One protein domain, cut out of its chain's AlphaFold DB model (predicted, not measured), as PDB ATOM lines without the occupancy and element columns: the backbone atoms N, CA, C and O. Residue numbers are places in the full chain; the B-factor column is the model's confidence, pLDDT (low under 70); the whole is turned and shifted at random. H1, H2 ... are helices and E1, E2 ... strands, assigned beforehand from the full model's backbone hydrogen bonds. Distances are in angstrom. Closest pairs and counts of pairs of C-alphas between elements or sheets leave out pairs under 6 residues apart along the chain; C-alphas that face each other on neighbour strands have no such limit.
ATOM      1  N   SER A  32     110.359 124.298 114.339       59.03
ATOM      2  CA  SER A  32     111.381 123.946 115.321       59.03
ATOM      3  C   SER A  32     112.320 125.148 115.545       59.03
ATOM      4  O   SER A  32     112.757 125.768 114.567       59.03
ATOM      5  N   PRO A  33     112.652 125.498 116.806       60.75
ATOM      6  CA  PRO A  33     113.657 126.506 117.161       60.75
ATOM      7  C   PRO A  33     114.879 126.542 116.235       60.75
ATOM      8  O   PRO A  33     115.346 127.610 115.843       60.75
ATOM      9  N   SER A  34     115.353 125.361 115.835       56.06
ATOM     10  CA  SER A  34     116.516 125.155 114.976       56.06
ATOM     11  C   SER A  34     116.409 125.722 113.560       56.06
ATOM     12  O   SER A  34     117.459 125.976 112.977       56.06
ATOM     13  N   LEU A  35     115.212 125.935 112.998       61.66
ATOM     14  CA  LEU A  35     115.065 126.491 111.644       61.66
ATOM     15  C   LEU A  35     114.516 127.915 111.578       61.66
ATOM     16  O   LEU A  35     114.845 128.601 110.616       61.66
ATOM     17  N   TRP A  36     113.753 128.406 112.562       57.72
ATOM     18  CA  TRP A  36     113.313 129.815 112.549       57.72
ATOM     19  C   TRP A  36     114.179 130.759 113.381       57.72
ATOM     20  O   TRP A  36     114.276 131.932 113.032       57.72
ATOM     21  N   MET A  37     114.823 130.279 114.456       51.12
ATOM     22  CA  MET A  37     115.749 131.109 115.245       51.12
ATOM     23  C   MET A  37     117.191 131.015 114.746       51.12
ATOM     24  O   MET A  37     118.015 131.868 115.078       51.12
ATOM     25  N   ALA A  38     117.522 130.007 113.935       52.41
ATOM     26  CA  ALA A  38     118.849 129.910 113.353       52.41
ATOM     27  C   ALA A  38     118.974 130.806 112.116       52.41
ATOM     28  O   ALA A  38     118.225 130.686 111.148       52.41
ATOM     29  N   ARG A  39     119.993 131.670 112.121       55.88
ATOM     30  CA  ARG A  39     120.399 132.460 110.953       55.88
ATOM     31  C   ARG A  39     120.593 131.526 109.744       55.88
ATOM     32  O   ARG A  39     121.327 130.544 109.851       55.88
ATOM     33  N   GLY A  40     119.926 131.824 108.626       61.81
ATOM     34  CA  GLY A  40     120.030 131.059 107.372       61.81
ATOM     35  C   GLY A  40     118.951 129.994 107.132       61.81
ATOM     36  O   GLY A  40     118.969 129.370 106.076       61.81
ATOM     37  N   GLY A  41     118.006 129.785 108.056       71.94
ATOM     38  CA  GLY A  41     116.817 128.979 107.771       71.94
ATOM     39  C   GLY A  41     115.833 129.723 106.863       71.94
ATOM     40  O   GLY A  41     115.489 130.875 107.127       71.94
ATOM     41  N   ALA A  42     115.384 129.075 105.789       79.25
ATOM     42  CA  ALA A  42     114.440 129.622 104.821       79.25
ATOM     43  C   ALA A  42     113.131 128.827 104.825       79.25
ATOM     44  O   ALA A  42     113.127 127.598 104.732       79.25
ATOM     45  N   TYR A  43     112.009 129.541 104.902       84.25
ATOM     46  CA  TYR A  43     110.698 128.975 104.604       84.25
ATOM     47  C   TYR A  43     110.545 128.848 103.087       84.25
ATOM     48  O   TYR A  43     110.670 129.843 102.374       84.25
ATOM     49  N   LEU A  44     110.289 127.632 102.603       83.44
ATOM     50  CA  LEU A  44     110.182 127.349 101.170       83.44
ATOM     51  C   LEU A  44     108.742 127.424 100.663       83.44
ATOM     52  O   LEU A  44     108.517 127.759  99.504       83.44
ATOM     53  N   GLY A  45     107.761 127.141 101.521       85.06
ATOM     54  CA  GLY A  45     106.351 127.220 101.157       85.06
ATOM     55  C   GLY A  45     105.492 126.150 101.815       85.06
ATOM     56  O   GLY A  45     105.914 125.464 102.748       85.06
ATOM     57  N   ARG A  46     104.265 126.023 101.305       89.00
ATOM     58  CA  ARG A  46     103.340 124.939 101.637       89.00
ATOM     59  C   ARG A  46     103.014 124.125 100.398       89.00
ATOM     60  O   ARG A  46     102.866 124.683  99.316       89.00
ATOM     61  N   VAL A  47     102.855 122.825 100.592       86.94
ATOM     62  CA  VAL A  47     102.460 121.867  99.561       86.94
ATOM     63  C   VAL A  47     101.451 120.890 100.143       86.94
ATOM     64  O   VAL A  47     101.501 120.573 101.332       86.94
ATOM     65  N   GLU A  48     100.511 120.450  99.320       90.50
ATOM     66  CA  GLU A  48      99.580 119.385  99.669       90.50
ATOM     67  C   GLU A  48     100.033 118.089  99.001       90.50
ATOM     68  O   GLU A  48     100.347 118.074  97.813       90.50
ATOM     69  N   VAL A  49     100.105 117.015  99.782       88.62
ATOM     70  CA  VAL A  49     100.512 115.680  99.348       88.62
ATOM     71  C   VAL A  49      99.484 114.701  99.894       88.62
ATOM     72  O   VAL A  49      99.365 114.566 101.112       88.62
ATOM     73  N   ASP A  50      98.734 114.040  99.010       87.69
ATOM     74  CA  ASP A  50      97.678 113.088  99.387       87.69
ATOM     75  C   ASP A  50      96.745 113.624 100.503       87.69
ATOM     76  O   ASP A  50      96.621 113.050 101.589       87.69
ATOM     77  N   ALA A  51      96.145 114.797 100.252       85.94
ATOM     78  CA  ALA A  51      95.263 115.551 101.158       85.94
ATOM     79  C   ALA A  51      95.892 116.038 102.486       85.94
ATOM     80  O   ALA A  51      95.239 116.738 103.265       85.94
ATOM     81  N   ALA A  52      97.165 115.730 102.750       87.06
ATOM     82  CA  ALA A  52      97.912 116.261 103.880       87.06
ATOM     83  C   ALA A  52      98.703 117.501 103.453       87.06
ATOM     84  O   ALA A  52      99.466 117.486 102.489       87.06
ATOM     85  N   ARG A  53      98.548 118.598 104.192       90.94
ATOM     86  CA  ARG A  53      99.275 119.845 103.926       90.94
ATOM     87  C   ARG A  53     100.551 119.886 104.749       90.94
ATOM     88  O   ARG A  53     100.509 119.638 105.951       90.94
ATOM     89  N   PHE A  54     101.655 120.277 104.128       91.31
ATOM     90  CA  PHE A  54     102.952 120.439 104.772       91.31
ATOM     91  C   PHE A  54     103.496 121.834 104.526       91.31
ATOM     92  O   PHE A  54     103.441 122.339 103.408       91.31
ATOM     93  N   ALA A  55     104.033 122.451 105.567       90.25
ATOM     94  CA  ALA A  55     104.907 123.606 105.464       90.25
ATOM     95  C   ALA A  55     106.356 123.108 105.486       90.25
ATOM     96  O   ALA A  55     106.680 122.244 106.299       90.25
ATOM     97  N   VAL A  56     107.204 123.606 104.584       90.06
ATOM     98  CA  VAL A  56     108.591 123.140 104.460       90.06
ATOM     99  C   VAL A  56     109.570 124.269 104.728       90.06
ATOM    100  O   VAL A  56     109.442 125.376 104.197       90.06
ATOM    101  N   TRP A  57     110.578 123.955 105.530       88.88
ATOM    102  CA  TRP A  57     111.718 124.810 105.815       88.88
ATOM    103  C   TRP A  57     112.999 124.084 105.444       88.88
ATOM    104  O   TRP A  57     113.084 122.859 105.530       88.88
ATOM    105  N   ARG A  58     114.012 124.853 105.064       87.56
ATOM    106  CA  ARG A  58     115.340 124.334 104.765       87.56
ATOM    107  C   ARG A  58     116.408 125.222 105.371       87.56
ATOM    108  O   ARG A  58     116.289 126.444 105.363       87.56
ATOM    109  N   LYS A  59     117.478 124.593 105.834       85.25
ATOM    110  CA  LYS A  59     118.731 125.238 106.193       85.25
ATOM    111  C   LYS A  59     119.876 124.343 105.736       85.25
ATOM    112  O   LYS A  59     119.940 123.193 106.154       85.25
ATOM    113  N   ASP A  60     120.761 124.868 104.895       86.31
ATOM    114  CA  ASP A  60     121.906 124.126 104.354       86.31
ATOM    115  C   ASP A  60     121.474 122.799 103.687       86.31
ATOM    116  O   ASP A  60     120.718 122.822 102.703       86.31
ATOM    117  N   ASP A  61     121.933 121.662 104.224       90.50
ATOM    118  CA  ASP A  61     121.591 120.299 103.809       90.50
ATOM    119  C   ASP A  61     120.487 119.664 104.666       90.50
ATOM    120  O   ASP A  61     120.278 118.464 104.586       90.50
ATOM    121  N   VAL A  62     119.765 120.425 105.489       90.88
ATOM    122  CA  VAL A  62     118.679 119.913 106.337       90.88
ATOM    123  C   VAL A  62     117.353 120.537 105.923       90.88
ATOM    124  O   VAL A  62     117.245 121.756 105.775       90.88
ATOM    125  N   ALA A  63     116.320 119.710 105.782       93.00
ATOM    126  CA  ALA A  63     114.954 120.167 105.568       93.00
ATOM    127  C   ALA A  63     113.979 119.545 106.561       93.00
ATOM    128  O   ALA A  63     114.154 118.415 107.019       93.00
ATOM    129  N   GLU A  64     112.935 120.308 106.867       93.69
ATOM    130  CA  GLU A  64     111.828 119.892 107.714       93.69
ATOM    131  C   GLU A  64     110.503 120.131 107.004       93.69
ATOM    132  O   GLU A  64     110.282 121.211 106.456       93.69
ATOM    133  N   ALA A  65     109.607 119.153 107.076       93.12
ATOM    134  CA  ALA A  65     108.206 119.276 106.710       93.12
ATOM    135  C   ALA A  65     107.343 119.155 107.964       93.12
ATOM    136  O   ALA A  65     107.407 118.160 108.684       93.12
ATOM    137  N   HIS A  66     106.526 120.171 108.233       92.12
ATOM    138  CA  HIS A  66     105.585 120.165 109.351       92.12
ATOM    139  C   HIS A  66     104.178 120.077 108.796       92.12
ATOM    140  O   HIS A  66     103.811 120.847 107.905       92.12
ATOM    141  N   ARG A  67     103.371 119.169 109.336       91.12
ATOM    142  CA  ARG A  67     101.975 119.033 108.939       91.12
ATOM    143  C   ARG A  67     101.206 120.293 109.339       91.12
ATOM    144  O   ARG A  67     101.094 120.637 110.512       91.12
ATOM    145  N   ALA A  68     100.648 120.971 108.349       86.56
ATOM    146  CA  ALA A  68      99.863 122.180 108.508       86.56
ATOM    147  C   ALA A  68      98.365 121.843 108.484       86.56
ATOM    148  O   ALA A  68      97.728 121.798 107.433       86.56
ATOM    149  N   GLY A  69      97.784 121.646 109.665       79.81
ATOM    150  CA  GLY A  69      96.346 121.442 109.842       79.81
ATOM    151  C   GLY A  69      95.971 120.037 110.302       79.81
ATOM    152  O   GLY A  69      96.817 119.241 110.710       79.81
ATOM    153  N   PHE A  70      94.669 119.768 110.280       76.81
ATOM    154  CA  PHE A  70      94.108 118.500 110.721       76.81
ATOM    155  C   PHE A  70      94.077 117.487 109.573       76.81
ATOM    156  O   PHE A  70      93.569 117.789 108.497       76.81
ATOM    157  N   ASP A  71      94.584 116.288 109.839       76.38
ATOM    158  CA  ASP A  71      94.404 115.100 109.005       76.38
ATOM    159  C   ASP A  71      94.038 113.939 109.941       76.38
ATOM    160  O   ASP A  71      94.750 113.678 110.920       76.38
ATOM    161  N   GLY A  72      92.903 113.289 109.663       75.31
ATOM    162  CA  GLY A  72      92.394 112.148 110.426       75.31
ATOM    163  C   GLY A  72      93.179 110.853 110.189       75.31
ATOM    164  O   GLY A  72      93.049 109.904 110.960       75.31
ATOM    165  N   ARG A  73      94.028 110.804 109.157       77.69
ATOM    166  CA  ARG A  73      94.889 109.669 108.808       77.69
ATOM    167  C   ARG A  73      96.213 109.775 109.571       77.69
ATOM    168  O   ARG A  73      97.243 110.159 109.032       77.69
ATOM    169  N   LEU A  74      96.187 109.440 110.860       75.19
ATOM    170  CA  LEU A  74      97.308 109.607 111.804       75.19
ATOM    171  C   LEU A  74      98.311 108.434 111.813       75.19
ATOM    172  O   LEU A  74      98.991 108.187 112.814       75.19
ATOM    173  N   ALA A  75      98.432 107.691 110.714       85.19
ATOM    174  CA  ALA A  75      99.437 106.639 110.611       85.19
ATOM    175  C   ALA A  75     100.832 107.266 110.463       85.19
ATOM    176  O   ALA A  75     101.069 108.053 109.546       85.19
ATOM    177  N   ARG A  76     101.761 106.914 111.364       86.81
ATOM    178  CA  ARG A  76     103.119 107.486 111.411       86.81
ATOM    179  C   ARG A  76     103.840 107.363 110.073       86.81
ATOM    180  O   ARG A  76     104.292 108.354 109.516       86.81
ATOM    181  N   TYR A  77     103.939 106.140 109.568       88.00
ATOM    182  CA  TYR A  77     104.783 105.830 108.423       88.00
ATOM    183  C   TYR A  77     104.303 106.475 107.105       88.00
ATOM    184  O   TYR A  77     105.097 107.186 106.488       88.00
ATOM    185  N   PRO A  78     103.013 106.376 106.715       89.56
ATOM    186  CA  PRO A  78     102.500 107.102 105.552       89.56
ATOM    187  C   PRO A  78     102.712 108.616 105.642       89.56
ATOM    188  O   PRO A  78     103.004 109.262 104.640       89.56
ATOM    189  N   MET A  79     102.605 109.195 106.840       90.38
ATOM    190  CA  MET A  79     102.809 110.631 107.017       90.38
ATOM    191  C   MET A  79     104.270 111.043 106.828       90.38
ATOM    192  O   MET A  79     104.539 112.062 106.192       90.38
ATOM    193  N   VAL A  80     105.213 110.230 107.316       93.75
ATOM    194  CA  VAL A  80     106.650 110.440 107.089       93.75
ATOM    195  C   VAL A  80     106.973 110.408 105.592       93.75
ATOM    196  O   VAL A  80     107.699 111.275 105.103       93.75
ATOM    197  N   LEU A  81     106.369 109.487 104.834       93.31
ATOM    198  CA  LEU A  81     106.521 109.424 103.376       93.31
ATOM    199  C   LEU A  81     105.941 110.653 102.666       93.31
ATOM    200  O   LEU A  81     106.598 111.234 101.802       93.31
ATOM    201  N   ARG A  82     104.744 111.104 103.060       93.00
ATOM    202  CA  ARG A  82     104.148 112.344 102.533       93.00
ATOM    203  C   ARG A  82     105.029 113.563 102.818       93.00
ATOM    204  O   ARG A  82     105.239 114.389 101.931       93.00
ATOM    205  N   GLY A  83     105.610 113.644 104.016       93.06
ATOM    206  CA  GLY A  83     106.570 114.688 104.369       93.06
ATOM    207  C   GLY A  83     107.848 114.632 103.527       93.06
ATOM    208  O   GLY A  83     108.322 115.672 103.077       93.06
ATOM    209  N   ALA A  84     108.371 113.439 103.229       94.88
ATOM    210  CA  ALA A  84     109.516 113.269 102.332       94.88
ATOM    211  C   ALA A  84     109.223 113.777 100.908       94.88
ATOM    212  O   ALA A  84     110.045 114.477 100.314       94.88
ATOM    213  N   VAL A  85     108.032 113.478 100.377       94.38
ATOM    214  CA  VAL A  85     107.571 114.002  99.081       94.38
ATOM    215  C   VAL A  85     107.476 115.528  99.118       94.38
ATOM    216  O   VAL A  85     107.976 116.185  98.207       94.38
ATOM    217  N   ALA A  86     106.917 116.101 100.187       92.88
ATOM    218  CA  ALA A  86     106.842 117.548 100.368       92.88
ATOM    219  C   ALA A  86     108.231 118.217 100.389       92.88
ATOM    220  O   ALA A  86     108.433 119.247  99.741       92.88
ATOM    221  N   ILE A  87     109.199 117.617 101.094       92.44
ATOM    222  CA  ILE A  87     110.591 118.086 101.152       92.44
ATOM    223  C   ILE A  87     111.217 118.084  99.757       92.44
ATOM    224  O   ILE A  87     111.735 119.120  99.336       92.44
ATOM    225  N   ARG A  88     111.144 116.973  99.013       93.38
ATOM    226  CA  ARG A  88     111.696 116.905  97.647       93.38
ATOM    227  C   ARG A  88     111.023 117.912  96.718       93.38
ATOM    228  O   ARG A  88     111.699 118.630  95.987       93.38
ATOM    229  N   ALA A  89     109.698 118.029  96.798       88.81
ATOM    230  CA  ALA A  89     108.925 118.931  95.952       88.81
ATOM    231  C   ALA A  89     109.321 120.407  96.125       88.81
ATOM    232  O   ALA A  89     109.398 121.129  95.131       88.81
ATOM    233  N   LEU A  90     109.576 120.854  97.362       87.88
ATOM    234  CA  LEU A  90     109.889 122.259  97.649       87.88
ATOM    235  C   LEU A  90     111.388 122.579  97.673       87.88
ATOM    236  O   LEU A  90     111.764 123.714  97.389       87.88
ATOM    237  N   THR A  91     112.253 121.616  97.994       88.25
ATOM    238  CA  THR A  91     113.712 121.833  98.006       88.25
ATOM    239  C   THR A  91     114.369 121.552  96.658       88.25
ATOM    240  O   THR A  91     115.461 122.064  96.408       88.25
ATOM    241  N   GLY A  92     113.740 120.723  95.820       87.50
ATOM    242  CA  GLY A  92     114.331 120.126  94.624       87.50
ATOM    243  C   GLY A  92     115.278 118.967  94.944       87.50
ATOM    244  O   GLY A  92     115.270 117.968  94.244       87.50
ATOM    245  N   CYS A  93     116.062 119.065  96.014       88.62
ATOM    246  CA  CYS A  93     117.114 118.104  96.315       88.62
ATOM    247  C   CYS A  93     116.593 116.707  96.675       88.62
ATOM    248  O   CYS A  93     115.505 116.546  97.234       88.62
ATOM    249  N   GLU A  94     117.446 115.712  96.445       91.12
ATOM    250  CA  GLU A  94     117.211 114.354  96.916       91.12
ATOM    251  C   GLU A  94     117.445 114.227  98.421       91.12
ATOM    252  O   GLU A  94     118.220 114.977  99.020       91.12
ATOM    253  N   ILE A  95     116.759 113.263  99.037       92.62
ATOM    254  CA  ILE A  95     116.921 112.948 100.460       92.62
ATOM    255  C   ILE A  95     118.040 111.923 100.610       92.62
ATOM    256  O   ILE A  95     117.978 110.837 100.035       92.62
ATOM    257  N   ARG A  96     119.023 112.239 101.454       93.75
ATOM    258  CA  ARG A  96     120.134 111.343 101.762       93.75
ATOM    259  C   ARG A  96     119.596 110.031 102.352       93.75
ATOM    260  O   ARG A  96     118.846 110.091 103.339       93.75
ATOM    261  N   PRO A  97     119.975 108.857 101.815       91.19
ATOM    262  CA  PRO A  97     119.491 107.569 102.306       91.19
ATOM    263  C   PRO A  97     119.694 107.405 103.816       91.19
ATOM    264  O   PRO A  97     120.740 107.760 104.357       91.19
ATOM    265  N   GLY A  98     118.674 106.894 104.509       92.62
ATOM    266  CA  GLY A  98     118.709 106.672 105.961       92.62
ATOM    267  C   GLY A  98     118.647 107.937 106.829       92.62
ATOM    268  O   GLY A  98     118.714 107.824 108.047       92.62
ATOM    269  N   SER A  99     118.505 109.131 106.241       93.94
ATOM    270  CA  SER A  99     118.398 110.390 107.000       93.94
ATOM    271  C   SER A  99     116.964 110.829 107.311       93.94
ATOM    272  O   SER A  99     116.773 111.825 108.007       93.94
ATOM    273  N   LEU A 100     115.972 110.124 106.762       95.56
ATOM    274  CA  LEU A 100     114.563 110.453 106.925       95.56
ATOM    275  C   LEU A 100     114.069 109.993 108.298       95.56
ATOM    276  O   LEU A 100     114.072 108.802 108.602       95.56
ATOM    277  N   GLU A 101     113.596 110.936 109.101       93.88
ATOM    278  CA  GLU A 101     113.090 110.686 110.448       93.88
ATOM    279  C   GLU A 101     111.857 111.547 110.746       93.88
ATOM    280  O   GLU A 101     111.629 112.576 110.107       93.88
ATOM    281  N   GLY A 102     111.044 111.130 111.720       92.12
ATOM    282  CA  GLY A 102     109.876 111.904 112.140       92.12
ATOM    283  C   GLY A 102     108.679 111.101 112.648       92.12
ATOM    284  O   GLY A 102     108.772 109.909 112.988       92.12
ATOM    285  N   ASP A 103     107.549 111.802 112.692       92.12
ATOM    286  CA  ASP A 103     106.233 111.369 113.151       92.12
ATOM    287  C   ASP A 103     105.086 111.957 112.289       92.12
ATOM    288  O   ASP A 103     105.298 112.403 111.162       92.12
ATOM    289  N   GLN A 104     103.841 111.909 112.783       91.19
ATOM    290  CA  GLN A 104     102.662 112.402 112.058       91.19
ATOM    291  C   GLN A 104     102.588 113.931 111.894       91.19
ATOM    292  O   GLN A 104     101.785 114.434 111.107       91.19
ATOM    293  N   ALA A 105     103.322 114.688 112.697       89.88
ATOM    294  CA  ALA A 105     103.301 116.143 112.696       89.88
ATOM    295  C   ALA A 105     104.574 116.727 112.084       89.88
ATOM    296  O   ALA A 105     104.534 117.828 111.534       89.88
ATOM    297  N   PHE A 106     105.681 115.995 112.164       91.38
ATOM    298  CA  PHE A 106     107.007 116.501 111.867       91.38
ATOM    299  C   PHE A 106     107.845 115.471 111.117       91.38
ATOM    300  O   PHE A 106     107.951 114.323 111.536       91.38
ATOM    301  N   VAL A 107     108.503 115.900 110.044       94.12
ATOM    302  CA  VAL A 107     109.428 115.078 109.261       94.12
ATOM    303  C   VAL A 107     110.696 115.873 109.005       94.12
ATOM    304  O   VAL A 107     110.623 117.037 108.615       94.12
ATOM    305  N   ARG A 108     111.857 115.248 109.191       94.56
ATOM    306  CA  ARG A 108     113.174 115.830 108.933       94.56
ATOM    307  C   ARG A 108     113.977 114.915 108.017       94.56
ATOM    308  O   ARG A 108     113.876 113.695 108.098       94.56
ATOM    309  N   ALA A 109     114.779 115.521 107.153       95.50
ATOM    310  CA  ALA A 109     115.692 114.818 106.266       95.50
ATOM    311  C   ALA A 109     116.984 115.612 106.070       95.50
ATOM    312  O   ALA A 109     116.982 116.848 106.139       95.50
ATOM    313  N   ARG A 110     118.078 114.901 105.771       94.12
ATOM    314  CA  ARG A 110     119.258 115.513 105.157       94.12
ATOM    315  C   ARG A 110     119.164 115.413 103.638       94.12
ATOM    316  O   ARG A 110     118.598 114.457 103.118       94.12
ATOM    317  N   LEU A 111     119.713 116.394 102.941       92.69
ATOM    318  CA  LEU A 111     119.591 116.577 101.504       92.69
ATOM    319  C   LEU A 111     120.938 116.414 100.808       92.69
ATOM    320  O   LEU A 111     121.968 116.868 101.310       92.69
ATOM    321  N   ASP A 112     120.901 115.854  99.608       92.12
ATOM    322  CA  ASP A 112     122.009 115.853  98.664       92.12
ATOM    323  C   ASP A 112     121.648 116.792  97.500       92.12
ATOM    324  O   ASP A 112     120.875 116.458  96.606       92.12
ATOM    325  N   CYS A 113     122.170 118.023  97.547       82.56
ATOM    326  CA  CYS A 113     121.892 119.074  96.553       82.56
ATOM    327  C   CYS A 113     123.006 119.220  95.492       82.56
ATOM    328  O   CYS A 113     123.110 120.249  94.824       82.56
ATOM    329  N   SER A 114     123.889 118.227  95.357       67.31
ATOM    330  CA  SER A 114     125.035 118.258  94.443       67.31
ATOM    331  C   SER A 114     124.641 117.841  93.022       67.31
ATOM    332  O   SER A 114     124.838 116.690  92.655       67.31
ATOM    333  N   GLY A 115     124.129 118.785  92.222       58.00
ATOM    334  CA  GLY A 115     123.895 118.600  90.781       58.00
ATOM    335  C   GLY A 115     122.690 117.710  90.443       58.00
ATOM    336  O   GLY A 115     122.354 116.795  91.174       58.00
ATOM    337  N   GLU A 116     121.992 118.022  89.352       45.88
ATOM    338  CA  GLU A 116     120.814 117.311  88.799       45.88
ATOM    339  C   GLU A 116     119.492 117.345  89.601       45.88
ATOM    340  O   GLU A 116     118.436 117.421  88.979       45.88
ATOM    341  N   GLY A 117     119.503 117.420  90.935       45.06
ATOM    342  CA  GLY A 117     118.277 117.550  91.752       45.06
ATOM    343  C   GLY A 117     117.750 118.982  91.922       45.06
ATOM    344  O   GLY A 117     116.652 119.204  92.409       45.06
ATOM    345  N   GLN A 118     118.499 120.017  91.547       45.78
ATOM    346  CA  GLN A 118     118.098 121.394  91.843       45.78
ATOM    347  C   GLN A 118     116.915 121.848  90.958       45.78
ATOM    348  O   GLN A 118     117.109 122.437  89.896       45.78
ATOM    349  N   ALA A 119     115.673 121.621  91.395       46.94
ATOM    350  CA  ALA A 119     114.528 122.287  90.788       46.94
ATOM    351  C   ALA A 119     114.664 123.812  91.015       46.94
ATOM    352  O   ALA A 119     114.916 124.232  92.150       46.94
ATOM    353  N   PRO A 120     114.508 124.663  89.981       52.44
ATOM    354  CA  PRO A 120     114.359 126.103  90.195       52.44
ATOM    355  C   PRO A 120     113.179 126.361  91.151       52.44
ATOM    356  O   PRO A 120     112.296 125.501  91.233       52.44
ATOM    357  N   PRO A 121     113.122 127.507  91.865       54.25
ATOM    358  CA  PRO A 121     111.977 127.845  92.715       54.25
ATOM    359  C   PRO A 121     110.686 127.665  91.909       54.25
ATOM    360  O   PRO A 121     110.454 128.385  90.934       54.25
ATOM    361  N   ARG A 122     109.904 126.629  92.242       51.59
ATOM    362  CA  ARG A 122     108.766 126.238  91.410       51.59
ATOM    363  C   ARG A 122     107.588 127.196  91.625       51.59
ATOM    364  O   ARG A 122     107.351 127.625  92.757       51.59
ATOM    365  N   PRO A 123     106.822 127.494  90.558       55.59
ATOM    366  CA  PRO A 123     105.458 128.019  90.663       55.59
ATOM    367  C   PRO A 123     104.570 127.097  91.533       55.59
ATOM    368  O   PRO A 123     104.992 125.982  91.847       55.59
ATOM    369  N   PRO A 124     103.372 127.559  91.963       49.66
ATOM    370  CA  PRO A 124     102.512 126.877  92.935       49.66
ATOM    371  C   PRO A 124     102.360 125.373  92.672       49.66
ATOM    372  O   PRO A 124     102.390 124.946  91.515       49.66
ATOM    373  N   PRO A 125     102.216 124.575  93.747       51.62
ATOM    374  CA  PRO A 125     102.278 123.127  93.654       51.62
ATOM    375  C   PRO A 125     101.241 122.587  92.655       51.62
ATOM    376  O   PRO A 125     100.123 123.111  92.598       51.62
ATOM    377  N   PRO A 126     101.601 121.557  91.865       51.84
ATOM    378  CA  PRO A 126     100.640 120.838  91.037       51.84
ATOM    379  C   PRO A 126      99.515 120.233  91.906       51.84
ATOM    380  O   PRO A 126      99.676 120.134  93.128       51.84
ATOM    381  N   PRO A 127      98.371 119.846  91.303       55.16
ATOM    382  CA  PRO A 127      97.292 119.143  92.004       55.16
ATOM    383  C   PRO A 127      97.830 117.933  92.791       55.16
ATOM    384  O   PRO A 127      98.888 117.409  92.437       55.16
TER     385      PRO A 127
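AT A GLANCE: This is residues 32 to 127 of the 157 residues of an uncharacterized protein of Alphaproteobacteria bacterium (UniProt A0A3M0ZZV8). A strongly twisted sheet of four strands curls round one long helix, H2, in two layers, while the small helix H1 only grazes the sheet. The 96 printed residues run H1 E1 E2 E3 H2 E4; the sheet's order is E1 - E2 - E3 - E4, antiparallel, and the class mixed. The whole is compact, radius of gyration of the C-alphas 12.5 A, spanning 36 by 30 by 25 A.

IN THESE COORDINATES: E1, residues 42 to 49, 20.5 A, begins at C-alpha 42 (114.440, 129.622, 104.821). E2 is residues 52 to 59, 22.8 A; E3, 62 to 67, 16.9 A. E4, 106 to 112, 20.0 A, ends at C-alpha 112 (122.009, 115.853, 98.664). H2 is residues 76 to 91, 22.3 A; H1, 33 to 36, 5.7 A.

HOW THE PARTS SIT: E1, E2 and E3 form a meander of two hairpins, each strand the antiparallel neighbour of the one before. Within hydrogen-bond range are N 44 and O 56, 2.9 A, N 57 and O 64, 2.9 A, and, between antiparallel E3 and E4, N 65 and O 107, 2.8 A. H2 is on the sheet; its closest C-alphas with E3 are Gly 83 and Ala 65, 5.4 A. Every O i to N i+4 pair in H2 is within range; H1 is too short for one.

THE WHOLE: The farthest C-alphas, Gly 72 and Gly 115, are 37.7 A apart. The printed part has no cut; the link H2 to E4 is long. Residues 32 to 40 and 114 to 127 have pLDDT under 70.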